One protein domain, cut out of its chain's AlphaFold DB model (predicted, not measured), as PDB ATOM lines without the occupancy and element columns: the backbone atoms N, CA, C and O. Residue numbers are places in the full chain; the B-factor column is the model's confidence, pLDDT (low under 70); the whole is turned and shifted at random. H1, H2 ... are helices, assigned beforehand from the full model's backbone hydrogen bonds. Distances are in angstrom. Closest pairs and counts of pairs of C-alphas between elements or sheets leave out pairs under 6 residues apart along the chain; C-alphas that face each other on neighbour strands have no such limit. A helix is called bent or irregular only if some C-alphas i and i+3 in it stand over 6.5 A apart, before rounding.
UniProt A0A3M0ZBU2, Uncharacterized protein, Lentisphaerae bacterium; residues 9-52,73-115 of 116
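AT A GLANCE: This is residues 9 to 52 and 73 to 115 of the 116 residues of an uncharacterized protein of Lentisphaerae bacterium (UniProt A0A3M0ZBU2). One long helix, H1, makes the length of this model, and two shorter helices, H2 and H3, run back along it one after the other and cross it like the second stroke of a narrow X, with the link between them passing over H1. The far ends of the strokes spread apart: residues 9 to 23 of H1 and residues 110 to 115 at the end of the printed part stick out free. The printed part has 87 residues, with three named helices in the order H1, H2, H3 and no named strand, and its class is all helix. It is extended, a rod with a radius of gyration of the C-alphas of 19.2 A and spans of 69 by 25 by 20 A.

HOW THE PARTS SIT: Start with H1, residues 9 to 52, the longest helix. Go next to H2, residues 73 to 90, which touches H1 at residues 36 to 48 of H1 alone; the closest C-alphas are those of Ala 40 and Gly 89, 3.5 A apart. The two run opposite ways at a steep tilt of 36 degrees, only just beyond shallow. Then find H3, residues 96 to 113, which touches H1 at residues 28 to 39 of H1 alone, closest at the C-alphas of Cys 35 and Ser 97, 4.6 A apart. H3 and H1 run opposite ways at a steep tilt of 39 degrees. H2 and H3 are apart. In H1 and H2 every O i to N i+4 pair is within hydrogen-bond range; in H3, 11 of 14 are.

IN THESE COORDINATES: Find C-alpha 9 at (11.486, -7.395, 72.378); from there H1 runs 64.8 A to C-alpha 52 at (45.394, -32.568, 23.248). Past the cut, H2 begins at C-alpha 73 and measures 25.5 A from first to last C-alpha. H3 measures 26.7 A and ends at C-alpha 113, at (31.887, -3.293, 55.719). Look near residue 103 for a kink of 28 degrees in H3; the helix is neither bent nor irregular, but only just: C-alphas 103 and 106 are 6.5 A apart.

THE WHOLE: The two C-alphas farthest apart are those of Lys 9 and Glu 73, 69.4 A. Residues 53 to 72 are not printed, and across this cut C-alphas 52 and 73 are 15.0 A apart. The link from H2 to H3, five residues, is tight. The mean pLDDT of the printed part is 72.4, and 37 residues are under 70, among them residues 16 to 23, 73 to 79 and 109 to 115.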
ATOM      1  N   LYS A   9      10.278  -8.054  72.890       74.75
ATOM      2  CA  LYS A   9      11.486  -7.395  72.378       74.75
ATOM      3  C   LYS A   9      12.655  -8.373  72.223       74.75
ATOM      4  O   LYS A   9      13.347  -8.342  71.208       74.75
ATOM      5  N   SER A  10      12.835  -9.277  73.186       72.44
ATOM      6  CA  SER A  10      13.848 -10.338  73.114       72.44
ATOM      7  C   SER A  10      13.530 -11.379  72.033       72.44
ATOM      8  O   SER A  10      14.430 -11.789  71.300       72.44
ATOM      9  N   ALA A  11      12.256 -11.736  71.843       74.81
ATOM     10  CA  ALA A  11      11.833 -12.611  70.750       74.81
ATOM     11  C   ALA A  11      12.091 -11.990  69.363       74.81
ATOM     12  O   ALA A  11      12.632 -12.659  68.484       74.81
ATOM     13  N   GLN A  12      11.777 -10.702  69.167       71.56
ATOM     14  CA  GLN A  12      12.094  -9.999  67.916       71.56
ATOM     15  C   GLN A  12      13.603  -9.947  67.645       71.56
ATOM     16  O   GLN A  12      14.028 -10.239  66.529       71.56
ATOM     17  N   GLN A  13      14.418  -9.651  68.663       71.69
ATOM     18  CA  GLN A  13      15.879  -9.648  68.533       71.69
ATOM     19  C   GLN A  13      16.435 -11.033  68.167       71.69
ATOM     20  O   GLN A  13      17.292 -11.131  67.288       71.69
ATOM     21  N   GLY A  14      15.909 -12.104  68.770       68.31
ATOM     22  CA  GLY A  14      16.291 -13.479  68.434       68.31
ATOM     23  C   GLY A  14      15.934 -13.870  66.996       68.31
ATOM     24  O   GLY A  14      16.716 -14.545  66.321       68.31
ATOM     25  N   ILE A  15      14.788 -13.402  66.486       72.38
ATOM     26  CA  ILE A  15      14.371 -13.620  65.093       72.38
ATOM     27  C   ILE A  15      15.271 -12.843  64.122       72.38
ATOM     28  O   ILE A  15      15.680 -13.398  63.100       72.38
ATOM     29  N   GLN A  16      15.618 -11.591  64.438       68.62
ATOM     30  CA  GLN A  16      16.524 -10.778  63.617       68.62
ATOM     31  C   GLN A  16      17.915 -11.423  63.509       68.62
ATOM     32  O   GLN A  16      18.397 -11.645  62.399       68.62
ATOM     33  N   GLN A  17      18.510 -11.809  64.644       68.44
ATOM     34  CA  GLN A  17      19.819 -12.475  64.678       68.44
ATOM     35  C   GLN A  17      19.804 -13.809  63.930       68.44
ATOM     36  O   GLN A  17      20.711 -14.102  63.156       68.44
ATOM     37  N   SER A  18      18.750 -14.611  64.107       62.03
ATOM     38  CA  SER A  18      18.620 -15.887  63.394       62.03
ATOM     39  C   SER A  18      18.576 -15.695  61.877       62.03
ATOM     40  O   SER A  18      19.108 -16.517  61.132       62.03
ATOM     41  N   ARG A  19      17.975 -14.595  61.408       64.06
ATOM     42  CA  ARG A  19      17.868 -14.272  59.982       64.06
ATOM     43  C   ARG A  19      19.201 -13.814  59.387       64.06
ATOM     44  O   ARG A  19      19.522 -14.218  58.273       64.06
ATOM     45  N   GLU A  20      19.982 -13.033  60.127       67.06
ATOM     46  CA  GLU A  20      21.340 -12.633  59.726       67.06
ATOM     47  C   GLU A  20      22.277 -13.844  59.657       67.06
ATOM     48  O   GLU A  20      22.911 -14.078  58.630       67.06
ATOM     49  N   VAL A  21      22.266 -14.699  60.686       69.12
ATOM     50  CA  VAL A  21      23.077 -15.928  60.717       69.12
ATOM     51  C   VAL A  21      22.685 -16.892  59.591       69.12
ATOM     52  O   VAL A  21      23.551 -17.527  58.986       69.12
ATOM     53  N   ALA A  22      21.392 -17.009  59.273       68.00
ATOM     54  CA  ALA A  22      20.929 -17.820  58.149       68.00
ATOM     55  C   ALA A  22      21.389 -17.252  56.794       68.00
ATOM     56  O   ALA A  22      21.847 -18.013  55.938       68.00
ATOM     57  N   GLY A  23      21.325 -15.929  56.612       68.62
ATOM     58  CA  GLY A  23      21.787 -15.256  55.396       68.62
ATOM     59  C   GLY A  23      23.297 -15.378  55.179       68.62
ATOM     60  O   GLY A  23      23.747 -15.584  54.050       68.62
ATOM     61  N   ASP A  24      24.086 -15.320  56.249       72.94
ATOM     62  CA  ASP A  24      25.539 -15.493  56.173       72.94
ATOM     63  C   ASP A  24      25.929 -16.939  55.874       72.94
ATOM     64  O   ASP A  24      26.800 -17.181  55.037       72.94
ATOM     65  N   ARG A  25      25.229 -17.917  56.460       76.19
ATOM     66  CA  ARG A  25      25.420 -19.337  56.122       76.19
ATOM     67  C   ARG A  25      25.091 -19.632  54.662       76.19
ATOM     68  O   ARG A  25      25.808 -20.396  54.021       76.19
ATOM     69  N   GLN A  26      24.030 -19.028  54.129       78.50
ATOM     70  CA  GLN A  26      23.647 -19.217  52.732       78.50
ATOM     71  C   GLN A  26      24.688 -18.623  51.774       78.50
ATOM     72  O   GLN A  26      25.059 -19.273  50.797       78.50
ATOM     73  N   ARG A  27      25.204 -17.425  52.073       78.94
ATOM     74  CA  ARG A  27      26.281 -16.793  51.293       78.94
ATOM     75  C   ARG A  27      27.585 -17.590  51.354       78.94
ATOM     76  O   ARG A  27      28.228 -17.783  50.326       78.94
ATOM     77  N   ASP A  28      27.942 -18.112  52.526       79.44
ATOM     78  CA  ASP A  28      29.127 -18.958  52.706       79.44
ATOM     79  C   ASP A  28      29.029 -20.263  51.896       79.44
ATOM     80  O   ASP A  28      29.990 -20.664  51.235       79.44
ATOM     81  N   ALA A  29      27.847 -20.888  51.876       82.25
ATOM     82  CA  ALA A  29      27.584 -22.082  51.075       82.25
ATOM     83  C   ALA A  29      27.670 -21.801  49.565       82.25
ATOM     84  O   ALA A  29      28.265 -22.587  48.828       82.25
ATOM     85  N   GLN A  30      27.130 -20.668  49.106       85.56
ATOM     86  CA  GLN A  30      27.222 -20.250  47.702       85.56
ATOM     87  C   GLN A  30      28.667 -19.977  47.279       85.56
ATOM     88  O   GLN A  30      29.075 -20.406  46.202       85.56
ATOM     89  N   LEU A  31      29.462 -19.319  48.129       84.25
ATOM     90  CA  LEU A  31      30.872 -19.063  47.839       84.25
ATOM     91  C   LEU A  31      31.649 -20.372  47.665       84.25
ATOM     92  O   LEU A  31      32.365 -20.530  46.679       84.25
ATOM     93  N   ARG A  32      31.455 -21.337  48.575       85.69
ATOM     94  CA  ARG A  32      32.048 -22.679  48.443       85.69
ATOM     95  C   ARG A  32      31.633 -23.356  47.142       85.69
ATOM     96  O   ARG A  32      32.482 -23.883  46.435       85.69
ATOM     97  N   GLN A  33      30.346 -23.299  46.808       86.31
ATOM     98  CA  GLN A  33      29.820 -23.911  45.591       86.31
ATOM     99  C   GLN A  33      30.460 -23.324  44.324       86.31
ATOM    100  O   GLN A  33      30.776 -24.069  43.399       86.31
ATOM    101  N   VAL A  34      30.678 -22.009  44.274       87.12
ATOM    102  CA  VAL A  34      31.341 -21.355  43.134       87.12
ATOM    103  C   VAL A  34      32.810 -21.768  43.042       87.12
ATOM    104  O   VAL A  34      33.285 -22.073  41.949       87.12
ATOM    105  N   CYS A  35      33.522 -21.837  44.170       86.75
ATOM    106  CA  CYS A  35      34.907 -22.312  44.201       86.75
ATOM    107  C   CYS A  35      35.026 -23.765  43.709       86.75
ATOM    108  O   CYS A  35      35.927 -24.073  42.929       86.75
ATOM    109  N   ASP A  36      34.092 -24.636  44.094       82.56
ATOM    110  CA  ASP A  36      34.042 -26.028  43.627       82.56
ATOM    111  C   ASP A  36      33.781 -26.121  42.121       82.56
ATOM    112  O   ASP A  36      34.438 -26.877  41.407       82.56
ATOM    113  N   GLN A  37      32.829 -25.333  41.616       83.44
ATOM    114  CA  GLN A  37      32.526 -25.283  40.184       83.44
ATOM    115  C   GLN A  37      33.713 -24.768  39.374       83.44
ATOM    116  O   GLN A  37      33.986 -25.287  38.290       83.44
ATOM    117  N   PHE A  38      34.429 -23.772  39.898       86.00
ATOM    118  CA  PHE A  38      35.645 -23.269  39.277       86.00
ATOM    119  C   PHE A  38      36.704 -24.366  39.177       86.00
ATOM    120  O   PHE A  38      37.217 -24.598  38.084       86.00
ATOM    121  N   GLU A  39      36.996 -25.075  40.272       81.88
ATOM    122  CA  GLU A  39      37.969 -26.171  40.249       81.88
ATOM    123  C   GLU A  39      37.554 -27.262  39.259       81.88
ATOM    124  O   GLU A  39      38.390 -27.750  38.501       81.88
ATOM    125  N   ALA A  40      36.263 -27.590  39.186       78.38
ATOM    126  CA  ALA A  40      35.775 -28.585  38.243       78.38
ATOM    127  C   ALA A  40      35.945 -28.166  36.776       78.38
ATOM    128  O   ALA A  40      36.389 -28.966  35.951       78.38
ATOM    129  N   MET A  41      35.631 -26.912  36.441       79.94
ATOM    130  CA  MET A  41      35.851 -26.380  35.092       79.94
ATOM    131  C   MET A  41      37.339 -26.271  34.762       79.94
ATOM    132  O   MET A  41      37.752 -26.620  33.657       79.94
ATOM    133  N   PHE A  42      38.148 -25.832  35.724       81.56
ATOM    134  CA  PHE A  42      39.589 -25.713  35.565       81.56
ATOM    135  C   PHE A  42      40.234 -27.080  35.332       81.56
ATOM    136  O   PHE A  42      40.957 -27.247  34.354       81.56
ATOM    137  N   ALA A  43      39.908 -28.083  36.153       77.81
ATOM    138  CA  ALA A  43      40.367 -29.459  35.980       77.81
ATOM    139  C   ALA A  43      39.947 -30.031  34.619       77.81
ATOM    140  O   ALA A  43      40.748 -30.680  33.946       77.81
ATOM    141  N   ALA A  44      38.715 -29.751  34.181       74.69
ATOM    142  CA  ALA A  44      38.235 -30.171  32.872       74.69
ATOM    143  C   ALA A  44      39.040 -29.550  31.725       74.69
ATOM    144  O   ALA A  44      39.375 -30.241  30.762       74.69
ATOM    145  N   GLU A  45      39.373 -28.265  31.820       77.31
ATOM    146  CA  GLU A  45      40.150 -27.578  30.790       77.31
ATOM    147  C   GLU A  45      41.618 -28.020  30.789       77.31
ATOM    148  O   GLU A  45      42.193 -28.256  29.725       77.31
ATOM    149  N   LEU A  46      42.198 -28.247  31.969       76.44
ATOM    150  CA  LEU A  46      43.542 -28.801  32.127       76.44
ATOM    151  C   LEU A  46      43.620 -30.198  31.504       76.44
ATOM    152  O   LEU A  46      44.500 -30.462  30.691       76.44
ATOM    153  N   PHE A  47      42.633 -31.056  31.777       70.44
ATOM    154  CA  PHE A  47      42.541 -32.375  31.157       70.44
ATOM    155  C   PHE A  47      42.400 -32.281  29.635       70.44
ATOM    156  O   PHE A  47      43.070 -33.008  28.898       70.44
ATOM    157  N   LYS A  48      41.579 -31.354  29.124       71.00
ATOM    158  CA  LYS A  48      41.492 -31.121  27.678       71.00
ATOM    159  C   LYS A  48      42.844 -30.726  27.087       71.00
ATOM    160  O   LYS A  48      43.226 -31.302  26.067       71.00
ATOM    161  N   GLN A  49      43.571 -29.802  27.707       70.25
ATOM    162  CA  GLN A  49      44.872 -29.350  27.210       70.25
ATOM    163  C   GLN A  49      45.942 -30.441  27.285       70.25
ATOM    164  O   GLN A  49      46.599 -30.702  26.276       70.25
ATOM    165  N   THR A  50      46.079 -31.122  28.426       64.25
ATOM    166  CA  THR A  50      47.041 -32.218  28.593       64.25
ATOM    167  C   THR A  50      46.779 -33.306  27.564       64.25
ATOM    168  O   THR A  50      47.693 -33.677  26.840       64.25
ATOM    169  N   PHE A  51      45.528 -33.735  27.387       61.59
ATOM    170  CA  PHE A  51      45.204 -34.790  26.428       61.59
ATOM    171  C   PHE A  51      45.385 -34.350  24.964       61.59
ATOM    172  O   PHE A  51      45.883 -35.131  24.163       61.59
ATOM    173  N   ARG A  52      45.069 -33.093  24.596       61.75
ATOM    174  CA  ARG A  52      45.394 -32.568  23.248       61.75
ATOM    175  C   ARG A  52      46.896 -32.599  22.984       61.75
ATOM    176  O   ARG A  52      47.310 -32.915  21.875       61.75
ATOM    177  N   GLU A  73      34.897 -42.926  16.987       56.78
ATOM    178  CA  GLU A  73      35.889 -42.959  18.069       56.78
ATOM    179  C   GLU A  73      36.158 -41.582  18.692       56.78
ATOM    180  O   GLU A  73      36.365 -41.500  19.904       56.78
ATOM    181  N   ALA A  74      36.078 -40.491  17.921       59.34
ATOM    182  CA  ALA A  74      36.231 -39.133  18.449       59.34
ATOM    183  C   ALA A  74      35.096 -38.797  19.433       59.34
ATOM    184  O   ALA A  74      35.334 -38.256  20.513       59.34
ATOM    185  N   VAL A  75      33.868 -39.227  19.116       60.66
ATOM    186  CA  VAL A  75      32.681 -39.033  19.966       60.66
ATOM    187  C   VAL A  75      32.780 -39.842  21.263       60.66
ATOM    188  O   VAL A  75      32.460 -39.336  22.340       60.66
ATOM    189  N   VAL A  76      33.253 -41.091  21.187       62.09
ATOM    190  CA  VAL A  76      33.460 -41.944  22.372       62.09
ATOM    191  C   VAL A  76      34.574 -41.382  23.256       62.09
ATOM    192  O   VAL A  76      34.416 -41.301  24.477       62.09
ATOM    193  N   THR A  77      35.667 -40.927  22.648       67.12
ATOM    194  CA  THR A  77      36.801 -40.331  23.361       67.12
ATOM    195  C   THR A  77      36.391 -39.041  24.075       67.12
ATOM    196  O   THR A  77      36.722 -38.862  25.249       67.12
ATOM    197  N   ASP A  78      35.597 -38.177  23.437       65.56
ATOM    198  CA  ASP A  78      35.087 -36.955  24.068       65.56
ATOM    199  C   ASP A  78      34.059 -37.226  25.179       65.56
ATOM    200  O   ASP A  78      34.035 -36.511  26.189       65.56
ATOM    201  N   LEU A  79      33.253 -38.286  25.066       69.44
ATOM    202  CA  LEU A  79      32.339 -38.694  26.135       69.44
ATOM    203  C   LEU A  79      33.103 -39.180  27.376       69.44
ATOM    204  O   LEU A  79      32.804 -38.747  28.493       69.44
ATOM    205  N   VAL A  80      34.115 -40.032  27.188       72.88
ATOM    206  CA  VAL A  80      34.990 -40.509  28.274       72.88
ATOM    207  C   VAL A  80      35.747 -39.337  28.903       72.88
ATOM    208  O   VAL A  80      35.796 -39.216  30.129       72.88
ATOM    209  N   ARG A  81      36.252 -38.413  28.078       66.19
ATOM    210  CA  ARG A  81      36.927 -37.183  28.510       66.19
ATOM    211  C   ARG A  81      36.033 -36.318  29.389       66.19
ATOM    212  O   ARG A  81      36.472 -35.859  30.442       66.19
ATOM    213  N   SER A  82      34.785 -36.112  28.975       68.62
ATOM    214  CA  SER A  82      33.804 -35.325  29.722       68.62
ATOM    215  C   SER A  82      33.475 -35.969  31.073       68.62
ATOM    216  O   SER A  82      33.425 -35.280  32.094       68.62
ATOM    217  N   GLN A  83      33.332 -37.300  31.119       71.19
ATOM    218  CA  GLN A  83      33.067 -38.007  32.372       71.19
ATOM    219  C   GLN A  83      34.256 -37.988  33.338       71.19
ATOM    220  O   GLN A  83      34.062 -37.692  34.517       71.19
ATOM    221  N   MET A  84      35.478 -38.239  32.861       69.69
ATOM    222  CA  MET A  84      36.674 -38.186  33.710       69.69
ATOM    223  C   MET A  84      36.936 -36.779  34.246       69.69
ATOM    224  O   MET A  84      37.157 -36.614  35.445       69.69
ATOM    225  N   ALA A  85      36.836 -35.760  33.392       64.75
ATOM    226  CA  ALA A  85      36.967 -34.365  33.796       64.75
ATOM    227  C   ALA A  85      35.956 -33.988  34.889       64.75
ATOM    228  O   ALA A  85      36.316 -33.402  35.911       64.75
ATOM    229  N   LYS A  86      34.690 -34.382  34.703       66.75
ATOM    230  CA  LYS A  86      33.629 -34.136  35.682       66.75
ATOM    231  C   LYS A  86      33.891 -34.869  36.997       66.75
ATOM    232  O   LYS A  86      33.691 -34.281  38.057       66.75
ATOM    233  N   TYR A  87      34.372 -36.110  36.939       70.88
ATOM    234  CA  TYR A  87      34.709 -36.895  38.125       70.88
ATOM    235  C   TYR A  87      35.860 -36.263  38.917       70.88
ATOM    236  O   TYR A  87      35.701 -35.997  40.107       70.88
ATOM    237  N   MET A  88      36.976 -35.931  38.261       65.12
ATOM    238  CA  MET A  88      38.139 -35.332  38.927       65.12
ATOM    239  C   MET A  88      37.826 -33.952  39.510       65.12
ATOM    240  O   MET A  88      38.219 -33.655  40.637       65.12
ATOM    241  N   GLY A  89      37.056 -33.148  38.774       61.53
ATOM    242  CA  GLY A  89      36.549 -31.868  39.252       61.53
ATOM    243  C   GLY A  89      35.628 -31.999  40.464       61.53
ATOM    244  O   GLY A  89      35.753 -31.250  41.427       61.53
ATOM    245  N   SER A  90      34.732 -32.990  40.453       64.38
ATOM    246  CA  SER A  90      33.804 -33.233  41.566       64.38
ATOM    247  C   SER A  90      34.483 -33.763  42.831       64.38
ATOM    248  O   SER A  90      33.964 -33.564  43.927       64.38
ATOM    249  N   GLN A  91      35.644 -34.411  42.698       68.81
ATOM    250  CA  GLN A  91      36.406 -34.932  43.830       68.81
ATOM    251  C   GLN A  91      37.317 -33.897  44.504       68.81
ATOM    252  O   GLN A  91      37.969 -34.246  45.486       68.81
ATOM    253  N   ARG A  92      37.365 -32.645  44.020       65.06
ATOM    254  CA  ARG A  92      38.249 -31.589  44.558       65.06
ATOM    255  C   ARG A  92      39.726 -32.013  44.627       65.06
ATOM    256  O   ARG A  92      40.441 -31.698  45.578       65.06
ATOM    257  N   LEU A  93      40.184 -32.791  43.643       66.75
ATOM    258  CA  LEU A  93      41.508 -33.428  43.671       66.75
ATOM    259  C   LEU A  93      42.679 -32.439  43.579       66.75
ATOM    260  O   LEU A  93      43.807 -32.823  43.876       66.75
ATOM    261  N   LEU A  94      42.442 -31.194  43.156       72.25
ATOM    262  CA  LEU A  94      43.485 -30.179  43.008       72.25
ATOM    263  C   LEU A  94      43.612 -29.297  44.260       72.25
ATOM    264  O   LEU A  94      44.632 -28.629  44.421       72.25
ATOM    265  N   GLY A  95      42.599 -29.272  45.136       79.06
ATOM    266  CA  GLY A  95      42.593 -28.465  46.365       79.06
ATOM    267  C   GLY A  95      42.538 -26.949  46.125       79.06
ATOM    268  O   GLY A  95      42.736 -26.159  47.049       79.06
ATOM    269  N   ILE A  96      42.274 -26.527  44.886       82.81
ATOM    270  CA  ILE A  96      42.254 -25.117  44.473       82.81
ATOM    271  C   ILE A  96      40.991 -24.426  44.995       82.81
ATOM    272  O   ILE A  96      41.044 -23.262  45.389       82.81
ATOM    273  N   SER A  97      39.862 -25.137  45.042       84.06
ATOM    274  CA  SER A  97      38.593 -24.644  45.588       84.06
ATOM    275  C   SER A  97      38.729 -24.208  47.047       84.06
ATOM    276  O   SER A  97      38.290 -23.112  47.398       84.06
ATOM    277  N   ASP A  98      39.398 -25.007  47.880       83.38
ATOM    278  CA  ASP A  98      39.619 -24.692  49.293       83.38
ATOM    279  C   ASP A  98      40.546 -23.482  49.469       83.38
ATOM    280  O   ASP A  98      40.274 -22.611  50.300       83.38
ATOM    281  N   GLN A  99      41.604 -23.376  48.657       84.75
ATOM    282  CA  GLN A  99      42.505 -22.219  48.669       84.75
ATOM    283  C   GLN A  99      41.794 -20.934  48.223       84.75
ATOM    284  O   GLN A  99      41.899 -19.909  48.898       84.75
ATOM    285  N   LEU A 100      41.019 -20.993  47.134       84.44
ATOM    286  CA  LEU A 100      40.208 -19.868  46.658       84.44
ATOM    287  C   LEU A 100      39.193 -19.435  47.708       84.44
ATOM    288  O   LEU A 100      39.061 -18.245  47.983       84.44
ATOM    289  N   TYR A 101      38.504 -20.387  48.332       86.50
ATOM    290  CA  TYR A 101      37.536 -20.089  49.376       86.50
ATOM    291  C   TYR A 101      38.196 -19.405  50.583       86.50
ATOM    292  O   TYR A 101      37.686 -18.391  51.064       86.50
ATOM    293  N   GLN A 102      39.352 -19.896  51.044       86.62
ATOM    294  CA  GLN A 102      40.093 -19.282  52.153       86.62
ATOM    295  C   GLN A 102      40.571 -17.858  51.835       86.62
ATOM    296  O   GLN A 102      40.590 -17.016  52.731       86.62
ATOM    297  N   GLN A 103      40.916 -17.571  50.578       85.19
ATOM    298  CA  GLN A 103      41.345 -16.238  50.145       85.19
ATOM    299  C   GLN A 103      40.173 -15.277  49.901       85.19
ATOM    300  O   GLN A 103      40.258 -14.098  50.240       85.19
ATOM    301  N   LEU A 104      39.062 -15.763  49.342       82.88
ATOM    302  CA  LEU A 104      37.905 -14.935  48.984       82.88
ATOM    303  C   LEU A 104      37.007 -14.617  50.180       82.88
ATOM    304  O   LEU A 104      36.464 -13.513  50.262       82.88
ATOM    305  N   LYS A 105      36.865 -15.548  51.128       83.12
ATOM    306  CA  LYS A 105      36.037 -15.361  52.326       83.12
ATOM    307  C   LYS A 105      36.355 -14.075  53.110       83.12
ATOM    308  O   LYS A 105      35.409 -13.333  53.386       83.12
ATOM    309  N   PRO A 106      37.619 -13.762  53.466       80.75
ATOM    310  CA  PRO A 106      37.925 -12.527  54.184       80.75
ATOM    311  C   PRO A 106      37.647 -11.285  53.330       80.75
ATOM    312  O   PRO A 106      37.103 -10.318  53.843       80.75
ATOM    313  N   LEU A 107      37.938 -11.317  52.026       76.19
ATOM    314  CA  LEU A 107      37.744 -10.173  51.125       76.19
ATOM    315  C   LEU A 107      36.269  -9.783  50.963       76.19
ATOM    316  O   LEU A 107      35.938  -8.598  50.939       76.19
ATOM    317  N   ILE A 108      35.379 -10.773  50.890       70.88
ATOM    318  CA  ILE A 108      33.934 -10.541  50.785       70.88
ATOM    319  C   ILE A 108      33.384  -9.955  52.090       70.88
ATOM    320  O   ILE A 108      32.570  -9.034  52.038       70.88
ATOM    321  N   ALA A 109      33.873 -10.417  53.246       68.31
ATOM    322  CA  ALA A 109      33.491  -9.860  54.543       68.31
ATOM    323  C   ALA A 109      33.893  -8.378  54.679       68.31
ATOM    324  O   ALA A 109      33.096  -7.560  55.144       68.31
ATOM    325  N   THR A 110      35.088  -8.005  54.203       60.62
ATOM    326  CA  THR A 110      35.575  -6.614  54.229       60.62
ATOM    327  C   THR A 110      34.878  -5.723  53.196       60.62
ATOM    328  O   THR A 110      34.599  -4.556  53.465       60.62
ATOM    329  N   SER A 111      34.539  -6.259  52.018       55.56
ATOM    330  CA  SER A 111      33.813  -5.506  50.986       55.56
ATOM    331  C   SER A 111      32.409  -5.098  51.439       55.56
ATOM    332  O   SER A 111      31.922  -4.050  51.019       55.56
ATOM    333  N   THR A 112      31.764  -5.880  52.306       54.91
ATOM    334  CA  THR A 112      30.463  -5.524  52.889       54.91
ATOM    335  C   THR A 112      30.542  -4.502  54.026       54.91
ATOM    336  O   THR A 112      29.527  -3.885  54.335       54.91
ATOM    337  N   SER A 113      31.716  -4.275  54.634       52.09
ATOM    338  CA  SER A 113      31.887  -3.293  55.719       52.09
ATOM    339  C   SER A 113      32.398  -1.922  55.257       52.09
ATOM    340  O   SER A 113      32.315  -0.967  56.022       52.09
ATOM    341  N   GLY A 114      32.931  -1.809  54.035       46.84
ATOM    342  CA  GLY A 114      33.507  -0.567  53.489       46.84
ATOM    343  C   GLY A 114      32.553   0.310  52.667       46.84
ATOM    344  O   GLY A 114      32.987   1.311  52.109       46.84
ATOM    345  N   GLY A 115      31.277  -0.067  52.549       44.72
ATOM    346  CA  GLY A 115      30.265   0.666  51.785       44.72
ATOM    347  C   GLY A 115      29.296   1.436  52.678       44.72
ATOM    348  O   GLY A 115      28.113   1.099  52.709       44.72
TER     349      GLY A 115